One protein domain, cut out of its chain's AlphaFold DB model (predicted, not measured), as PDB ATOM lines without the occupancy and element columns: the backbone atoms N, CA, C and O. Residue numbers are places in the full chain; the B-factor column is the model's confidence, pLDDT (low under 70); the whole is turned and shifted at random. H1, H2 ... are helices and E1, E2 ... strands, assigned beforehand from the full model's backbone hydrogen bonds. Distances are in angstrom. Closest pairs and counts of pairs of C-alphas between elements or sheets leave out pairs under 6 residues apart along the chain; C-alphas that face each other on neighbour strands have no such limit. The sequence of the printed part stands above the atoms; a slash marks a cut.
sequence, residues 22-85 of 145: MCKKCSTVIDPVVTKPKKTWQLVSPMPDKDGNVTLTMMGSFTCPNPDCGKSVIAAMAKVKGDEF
ATOM      1  N   MET A  22      11.339 -19.582  -3.300       85.38
ATOM      2  CA  MET A  22      10.399 -18.773  -4.082       85.38
ATOM      3  C   MET A  22       9.734 -17.697  -3.218       85.38
ATOM      4  O   MET A  22       9.216 -17.982  -2.135       85.38
ATOM      5  N   CYS A  23       9.694 -16.459  -3.713       85.75
ATOM      6  CA  CYS A  23       8.918 -15.391  -3.097       85.75
ATOM      7  C   CYS A  23       7.418 -15.598  -3.343       85.75
ATOM      8  O   CYS A  23       6.967 -15.597  -4.482       85.75
ATOM      9  N   LYS A  24       6.611 -15.679  -2.280       83.25
ATOM     10  CA  LYS A  24       5.153 -15.873  -2.399       83.25
ATOM     11  C   LYS A  24       4.394 -14.694  -3.034       83.25
ATOM     12  O   LYS A  24       3.238 -14.862  -3.392       83.25
ATOM     13  N   LYS A  25       4.992 -13.496  -3.113       85.00
ATOM     14  CA  LYS A  25       4.321 -12.284  -3.635       85.00
ATOM     15  C   LYS A  25       4.499 -12.110  -5.140       85.00
ATOM     16  O   LYS A  25       3.558 -11.722  -5.811       85.00
ATOM     17  N   CYS A  26       5.705 -12.341  -5.647       85.25
ATOM     18  CA  CYS A  26       6.064 -12.061  -7.041       85.25
ATOM     19  C   CYS A  26       6.652 -13.282  -7.758       85.25
ATOM     20  O   CYS A  26       7.177 -13.149  -8.856       85.25
ATOM     21  N   SER A  27       6.641 -14.450  -7.107       83.69
ATOM     22  CA  SER A  27       7.181 -15.720  -7.615       83.69
ATOM     23  C   SER A  27       8.661 -15.690  -8.014       83.69
ATOM     24  O   SER A  27       9.178 -16.670  -8.543       83.69
ATOM     25  N   THR A  28       9.378 -14.602  -7.711       86.44
ATOM     26  CA  THR A  28      10.814 -14.483  -7.958       86.44
ATOM     27  C   THR A  28      11.564 -15.544  -7.166       86.44
ATOM     28  O   THR A  28      11.337 -15.726  -5.965       86.44
ATOM     29  N   VAL A  29      12.467 -16.228  -7.857       85.75
ATOM     30  CA  VAL A  29      13.352 -17.219  -7.263       85.75
ATOM     31  C   VAL A  29      14.540 -16.505  -6.631       85.75
ATOM     32  O   VAL A  29      15.198 -15.681  -7.255       85.75
ATOM     33  N   ILE A  30      14.774 -16.807  -5.364       83.62
ATOM     34  CA  ILE A  30      15.880 -16.328  -4.554       83.62
ATOM     35  C   ILE A  30      16.844 -17.500  -4.411       83.62
ATOM     36  O   ILE A  30      16.518 -18.520  -3.792       83.62
ATOM     37  N   ASP A  31      18.030 -17.344  -4.983       81.06
ATOM     38  CA  ASP A  31      19.134 -18.271  -4.788       81.06
ATOM     39  C   ASP A  31      19.917 -17.859  -3.528       81.06
ATOM     40  O   ASP A  31      20.533 -16.787  -3.514       81.06
ATOM     41  N   PRO A  32      19.915 -18.678  -2.457       74.25
ATOM     42  CA  PRO A  32      20.551 -18.333  -1.179       74.25
ATOM     43  C   PRO A  32      22.085 -18.282  -1.245       74.25
ATOM     44  O   PRO A  32      22.719 -17.796  -0.314       74.25
ATOM     45  N   VAL A  33      22.685 -18.780  -2.332       73.69
ATOM     46  CA  VAL A  33      24.128 -18.670  -2.603       73.69
ATOM     47  C   VAL A  33      24.486 -17.262  -3.083       73.69
ATOM     48  O   VAL A  33      25.518 -16.716  -2.703       73.69
ATOM     49  N   VAL A  34      23.617 -16.663  -3.901       77.12
ATOM     50  CA  VAL A  34      23.839 -15.346  -4.512       77.12
ATOM     51  C   VAL A  34      23.325 -14.236  -3.598       77.12
ATOM     52  O   VAL A  34      23.990 -13.225  -3.387       77.12
ATOM     53  N   THR A  35      22.139 -14.427  -3.018       78.94
ATOM     54  CA  THR A  35      21.508 -13.442  -2.136       78.94
ATOM     55  C   THR A  35      21.827 -13.775  -0.688       78.94
ATOM     56  O   THR A  35      21.327 -14.763  -0.156       78.94
ATOM     57  N   LYS A  36      22.622 -12.935  -0.017       83.75
ATOM     58  CA  LYS A  36      22.923 -13.127   1.407       83.75
ATOM     59  C   LYS A  36      21.669 -12.894   2.268       83.75
ATOM     60  O   LYS A  36      20.941 -11.924   2.043       83.75
ATOM     61  N   PRO A  37      21.411 -13.745   3.275       86.88
ATOM     62  CA  PRO A  37      20.319 -13.528   4.214       86.88
ATOM     63  C   PRO A  37      20.592 -12.296   5.086       86.88
ATOM     64  O   PRO A  37      21.705 -12.082   5.557       86.88
ATOM     65  N   LYS A  38      19.548 -11.512   5.359       89.00
ATOM     66  CA  LYS A  38      19.586 -10.362   6.276       89.00
ATOM     67  C   LYS A  38      19.763 -10.790   7.735       89.00
ATOM     68  O   LYS A  38      20.387 -10.082   8.515       89.00
ATOM     69  N   LYS A  39      19.165 -11.921   8.112       90.06
ATOM     70  CA  LYS A  39      19.263 -12.527   9.444       90.06
ATOM     71  C   LYS A  39      19.254 -14.036   9.294       90.06
ATOM     72  O   LYS A  39      18.547 -14.558   8.430       90.06
ATOM     73  N   THR A  40      20.004 -14.716  10.147       92.44
ATOM     74  CA  THR A  40      20.054 -16.175  10.211       92.44
ATOM     75  C   THR A  40      19.862 -16.627  11.651       92.44
ATOM     76  O   THR A  40      20.237 -15.924  12.586       92.44
ATOM     77  N   TRP A  41      19.228 -17.778  11.837       92.38
ATOM     78  CA  TRP A  41      19.107 -18.416  13.144       92.38
ATOM     79  C   TRP A  41      19.041 -19.931  12.984       92.38
ATOM     80  O   TRP A  41      18.752 -20.455  11.905       92.38
ATOM     81  N   GLN A  42      19.333 -20.639  14.066       90.94
ATOM     82  CA  GLN A  42      19.318 -22.092  14.101       90.94
ATOM     83  C   GLN A  42      18.056 -22.568  14.820       90.94
ATOM     84  O   GLN A  42      17.710 -22.075  15.889       90.94
ATOM     85  N   LEU A  43      17.366 -23.528  14.218       90.81
ATOM     86  CA  LEU A  43      16.240 -24.237  14.808       90.81
ATOM     87  C   LEU A  43      16.684 -25.675  15.085       90.81
ATOM     88  O   LEU A  43      16.975 -26.420  14.147       90.81
ATOM     89  N   VAL A  44      16.737 -26.059  16.356       87.88
ATOM     90  CA  VAL A  44      17.059 -27.427  16.783       87.88
ATOM     91  C   VAL A  44      15.747 -28.188  16.961       87.88
ATOM     92  O   VAL A  44      14.838 -27.694  17.624       87.88
ATOM     93  N   SER A  45      15.621 -29.373  16.359       85.69
ATOM     94  CA  SER A  45      14.470 -30.248  16.622       85.69
ATOM     95  C   SER A  45      14.492 -30.699  18.088       85.69
ATOM     96  O   SER A  45      15.501 -31.272  18.498       85.69
ATOM     97  N   PRO A  46      13.415 -30.489  18.870       82.69
ATOM     98  CA  PRO A  46      13.383 -30.882  20.279       82.69
ATOM     99  C   PRO A  46      13.341 -32.404  20.460       82.69
ATOM    100  O   PRO A  46      13.766 -32.912  21.491       82.69
ATOM    101  N   MET A  47      12.844 -33.128  19.453       83.19
ATOM    102  CA  MET A  47      12.761 -34.583  19.455       83.19
ATOM    103  C   MET A  47      13.799 -35.175  18.487       83.19
ATOM    104  O   MET A  47      13.859 -34.720  17.333       83.19
ATOM    105  N   PRO A  48      14.599 -36.166  18.920       82.50
ATOM    106  CA  PRO A  48      15.475 -36.918  18.030       82.50
ATOM    107  C   PRO A  48      14.672 -37.823  17.076       82.50
ATOM    108  O   PRO A  48      13.563 -38.258  17.384       82.50
ATOM    109  N   ASP A  49      15.234 -38.089  15.894       79.94
ATOM    110  CA  ASP A  49      14.689 -39.049  14.918       79.94
ATOM    111  C   ASP A  49      14.785 -40.496  15.465       79.94
ATOM    112  O   ASP A  49      15.395 -40.728  16.509       79.94
ATOM    113  N   LYS A  50      14.224 -41.492  14.764       78.75
ATOM    114  CA  LYS A  50      14.223 -42.907  15.196       78.75
ATOM    115  C   LYS A  50      15.629 -43.451  15.470       78.75
ATOM    116  O   LYS A  50      15.801 -44.294  16.340       78.75
ATOM    117  N   ASP A  51      16.621 -42.931  14.753       81.06
ATOM    118  CA  ASP A  51      18.041 -43.254  14.912       81.06
ATOM    119  C   ASP A  51      18.757 -42.398  15.985       81.06
ATOM    120  O   ASP A  51      19.982 -42.344  16.014       81.06
ATOM    121  N   GLY A  52      18.029 -41.648  16.819       78.25
ATOM    122  CA  GLY A  52      18.608 -40.774  17.851       78.25
ATOM    123  C   GLY A  52      19.216 -39.468  17.317       78.25
ATOM    124  O   GLY A  52      19.770 -38.677  18.077       78.25
ATOM    125  N   ASN A  53      19.119 -39.212  16.010       81.50
ATOM    126  CA  ASN A  53      19.722 -38.044  15.378       81.50
ATOM    127  C   ASN A  53      18.908 -36.771  15.633       81.50
ATOM    128  O   ASN A  53      17.737 -36.679  15.254       81.50
ATOM    129  N   VAL A  54      19.559 -35.741  16.173       80.56
ATOM    130  CA  VAL A  54      18.987 -34.394  16.258       80.56
ATOM    131  C   VAL A  54      19.170 -33.688  14.914       80.56
ATOM    132  O   VAL A  54      20.216 -33.789  14.271       80.56
ATOM    133  N   THR A  55      18.130 -32.991  14.454       82.50
ATOM    134  CA  THR A  55      18.188 -32.190  13.223       82.50
ATOM    135  C   THR A  55      18.336 -30.718  13.574       82.50
ATOM    136  O   THR A  55      17.487 -30.162  14.271       82.50
ATOM    137  N   LEU A  56      19.361 -30.073  13.024       85.88
ATOM    138  CA  LEU A  56      19.501 -28.623  13.028       85.88
ATOM    139  C   LEU A  56      19.046 -28.063  11.683       85.88
ATOM    140  O   LEU A  56      19.498 -28.494  10.622       85.88
ATOM    141  N   THR A  57      18.179 -27.063  11.709       88.75
ATOM    142  CA  THR A  57      17.785 -26.311  10.519       88.75
ATOM    143  C   THR A  57      18.309 -24.885  10.626       88.75
ATOM    144  O   THR A  57      17.935 -24.160  11.542       88.75
ATOM    145  N   MET A  58      19.142 -24.458   9.679       88.06
ATOM    146  CA  MET A  58      19.534 -23.054   9.546       88.06
ATOM    147  C   MET A  58      18.454 -22.310   8.762       88.06
ATOM    148  O   MET A  58      18.231 -22.576   7.578       88.06
ATOM    149  N   MET A  59      17.779 -21.386   9.429       90.94
ATOM    150  CA  MET A  59      16.759 -20.511   8.864       90.94
ATOM    151  C   MET A  59      17.384 -19.173   8.484       90.94
ATOM    152  O   MET A  59      18.285 -18.691   9.170       90.94
ATOM    153  N   GLY A  60      16.908 -18.575   7.395       91.56
ATOM    154  CA  GLY A  60      17.344 -17.265   6.929       91.56
ATOM    155  C   GLY A  60      16.172 -16.398   6.497       91.56
ATOM    156  O   GLY A  60      15.201 -16.891   5.920       91.56
ATOM    157  N   SER A  61      16.274 -15.098   6.764       91.25
ATOM    158  CA  SER A  61      15.387 -14.084   6.192       91.25
ATOM    159  C   SER A  61      16.078 -13.393   5.020       91.25
ATOM    160  O   SER A  61      17.153 -12.824   5.200       91.25
ATOM    161  N   PHE A  62      15.447 -13.376   3.856       89.56
ATOM    162  CA  PHE A  62      15.951 -12.767   2.629       89.56
ATOM    163  C   PHE A  62      15.058 -11.608   2.217       89.56
ATOM    164  O   PHE A  62      13.839 -11.687   2.354       89.56
ATOM    165  N   THR A  63      15.647 -10.551   1.674       88.50
ATOM    166  CA  THR A  63      14.875  -9.530   0.962       88.50
ATOM    167  C   THR A  63      14.711  -9.991  -0.479       88.50
ATOM    168  O   THR A  63      15.683 -10.405  -1.106       88.50
ATOM    169  N   CYS A  64      13.485  -9.960  -1.004       87.56
ATOM    170  CA  CYS A  64      13.239 -10.310  -2.397       87.56
ATOM    171  C   CYS A  64      14.028  -9.364  -3.326       87.56
ATOM    172  O   CYS A  64      13.878  -8.151  -3.177       87.56
ATOM    173  N   PRO A  65      14.829  -9.884  -4.279       84.62
ATOM    174  CA  PRO A  65      15.650  -9.059  -5.167       84.62
ATOM    175  C   PRO A  65      14.833  -8.334  -6.244       84.62
ATOM    176  O   PRO A  65      15.377  -7.510  -6.968       84.62
ATOM    177  N   ASN A  66      13.538  -8.639  -6.375       84.12
ATOM    178  CA  ASN A  66      12.667  -7.954  -7.321       84.12
ATOM    179  C   ASN A  66      12.354  -6.524  -6.817       84.12
ATOM    180  O   ASN A  66      11.781  -6.405  -5.721       84.12
ATOM    181  N   PRO A  67      12.697  -5.470  -7.589       78.00
ATOM    182  CA  PRO A  67      12.521  -4.070  -7.194       78.00
ATOM    183  C   PRO A  67      11.061  -3.701  -6.887       78.00
ATOM    184  O   PRO A  67      10.815  -2.938  -5.958       78.00
ATOM    185  N   ASP A  68      10.087  -4.319  -7.557       83.06
ATOM    186  CA  ASP A  68       8.651  -4.070  -7.347       83.06
ATOM    187  C   ASP A  68       8.070  -4.803  -6.119       83.06
ATOM    188  O   ASP A  68       6.912  -4.627  -5.713       83.06
ATOM    189  N   CYS A  69       8.854  -5.693  -5.500       84.44
ATOM    190  CA  CYS A  69       8.380  -6.549  -4.420       84.44
ATOM    191  C   CYS A  69       8.843  -6.090  -3.040       84.44
ATOM    192  O   CYS A  69       7.992  -5.897  -2.164       84.44
ATOM    193  N   GLY A  70      10.164  -6.029  -2.829       80.75
ATOM    194  CA  GLY A  70      10.817  -5.654  -1.566       80.75
ATOM    195  C   GLY A  70      10.473  -6.503  -0.326       80.75
ATOM    196  O   GLY A  70      10.941  -6.201   0.771       80.75
ATOM    197  N   LYS A  71       9.650  -7.558  -0.441       86.81
ATOM    198  CA  LYS A  71       9.183  -8.326   0.728       86.81
ATOM    199  C   LYS A  71      10.286  -9.180   1.347       86.81
ATOM    200  O   LYS A  71      11.127  -9.747   0.652       86.81
ATOM    201  N   SER A  72      10.205  -9.333   2.668       86.81
ATOM    202  CA  SER A  72      11.023 -10.282   3.422       86.81
ATOM    203  C   SER A  72      10.454 -11.697   3.306       86.81
ATOM    204  O   SER A  72       9.268 -11.923   3.543       86.81
ATOM    205  N   VAL A  73      11.306 -12.654   2.953       89.62
ATOM    206  CA  VAL A  73      10.984 -14.076   2.808       89.62
ATOM    207  C   VAL A  73      11.790 -14.859   3.833       89.62
ATOM    208  O   VAL A  73      13.008 -14.717   3.901       89.62
ATOM    209  N   ILE A  74      11.124 -15.695   4.623       90.06
ATOM    210  CA  ILE A  74      11.778 -16.585   5.585       90.06
ATOM    211  C   ILE A  74      11.813 -17.989   4.991       90.06
ATOM    212  O   ILE A  74      10.774 -18.512   4.581       90.06
ATOM    213  N   ALA A  75      12.993 -18.604   4.953       88.25
ATOM    214  CA  ALA A  75      13.159 -19.952   4.427       88.25
ATOM    215  C   ALA A  75      14.305 -20.713   5.106       88.25
ATOM    216  O   ALA A  75      15.254 -20.127   5.627       88.25
ATOM    217  N   ALA A  76      14.214 -22.044   5.076       87.12
ATOM    218  CA  ALA A  76      15.282 -22.927   5.526       87.12
ATOM    219  C   ALA A  76      16.394 -22.985   4.469       87.12
ATOM    220  O   ALA A  76      16.156 -23.434   3.347       87.12
ATOM    221  N   MET A  77      17.598 -22.571   4.853       84.56
ATOM    222  CA  MET A  77      18.784 -22.537   3.993       84.56
ATOM    223  C   MET A  77      19.502 -23.884   3.987       84.56
ATOM    224  O   MET A  77      19.830 -24.415   2.931       84.56
ATOM    225  N   ALA A  78      19.691 -24.462   5.172       82.56
ATOM    226  CA  ALA A  78      20.364 -25.739   5.347       82.56
ATOM    227  C   ALA A  78      19.647 -26.578   6.402       82.56
ATOM    228  O   ALA A  78      19.066 -26.055   7.355       82.56
ATOM    229  N   LYS A  79      19.681 -27.895   6.217       83.50
ATOM    230  CA  LYS A  79      19.271 -28.875   7.220       83.50
ATOM    231  C   LYS A  79      20.426 -29.836   7.397       83.50
ATOM    232  O   LYS A  79      20.870 -30.403   6.406       83.50
ATOM    233  N   VAL A  80      20.872 -29.988   8.630       81.81
ATOM    234  CA  VAL A  80      21.985 -30.853   9.006       81.81
ATOM    235  C   VAL A  80      21.435 -31.869   9.995       81.81
ATOM    236  O   VAL A  80      20.807 -31.488  10.987       81.81
ATOM    237  N   LYS A  81      21.608 -33.158   9.705       77.69
ATOM    238  CA  LYS A  81      21.272 -34.235  10.648       77.69
ATOM    239  C   LYS A  81      22.519 -34.647  11.434       77.69
ATOM    240  O   LYS A  81      23.621 -34.474  10.937       77.69
ATOM    241  N   GLY A  82      22.342 -35.193  12.639       66.25
ATOM    242  CA  GLY A  82      23.415 -35.522  13.596       66.25
ATOM    243  C   GLY A  82      24.693 -36.167  13.029       66.25
ATOM    244  O   GLY A  82      25.784 -35.787  13.439       66.25
ATOM    245  N   ASP A  83      24.590 -37.064  12.046       61.44
ATOM    246  CA  ASP A  83      25.761 -37.677  11.384       61.44
ATOM    247  C   ASP A  83      26.626 -36.657  10.606       61.44
ATOM    248  O   ASP A  83      27.847 -36.758  10.572       61.44
ATOM    249  N   GLU A  84      26.005 -35.617  10.045       59.75
ATOM    250  CA  GLU A  84      26.665 -34.517   9.326       59.75
ATOM    251  C   GLU A  84      27.192 -33.424  10.278       59.75
ATOM    252  O   GLU A  84      27.958 -32.555   9.865       59.75
ATOM    253  N   PHE A  85      26.782 -33.455  11.552       54.72
ATOM    254  CA  PHE A  85      27.277 -32.557  12.602       54.72
ATOM    255  C   PHE A  85      28.699 -32.917  13.049       54.72
ATOM    256  O   PHE A  85      29.438 -32.060  13.529       54.72
TER     257      PHE A  85
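This is residues 22 to 85 of the 145 residues of an uncharacterized protein of marine sediment metagenome (UniProt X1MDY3). A long, narrow sheet of three antiparallel strands, with E2 in the middle between E1 and E3, runs along a rod-like domain, with a loop reaching out at each end. A stretch with no named element, residues 22 to 38, folds across the sheet near the end where E1 begins and E2 ends, and the very short H1 sits at the other end. The printed part has 64 residues, under half of them in named elements, in the order E1, E2, E3, H1; the class is mostly strand. The whole is loose, with a radius of gyration of the C-alphas of 14.4 A and spans of 46 by 19 by 16 A.

E2, residues 55 to 63, is 26.0 A from first to last C-alpha. E3, residues 72 to 81, is the longest strand at 27.0 A and ends at C-alpha 81 (21.272, -34.235, 10.648). E1, residues 39 to 44, is 16.8 A and begins at C-alpha 39 (19.263, -12.527, 9.444). H1, residues 82 to 85, is 5.0 A.

The strands form a meander, each the antiparallel neighbour of the one before, with edge strands E1 and E3. E1 and E2 are a hairpin at 160 degrees, with N 43 and O 57 2.8 A apart, within hydrogen-bond range. E2 and E3 are a hairpin at 158 degrees, with N 62 and O 73 2.8 A apart, also within range. H1 is on the sheet but only grazes it with residues 82 to 85; its closest C-alphas to E2 are those of Gly 82 and Thr 55, 6.2 A apart. H1 is too short for any O i to N i+4 pair; its 1 O i to N i+3 pair is within range.

The C-alphas of Asp 51 and Asp 68 are the two farthest apart, at 46.0 A. The printed part has no cut and no long link. Mean pLDDT of the printed part is 83.2, and residues 82 to 85 are under 70.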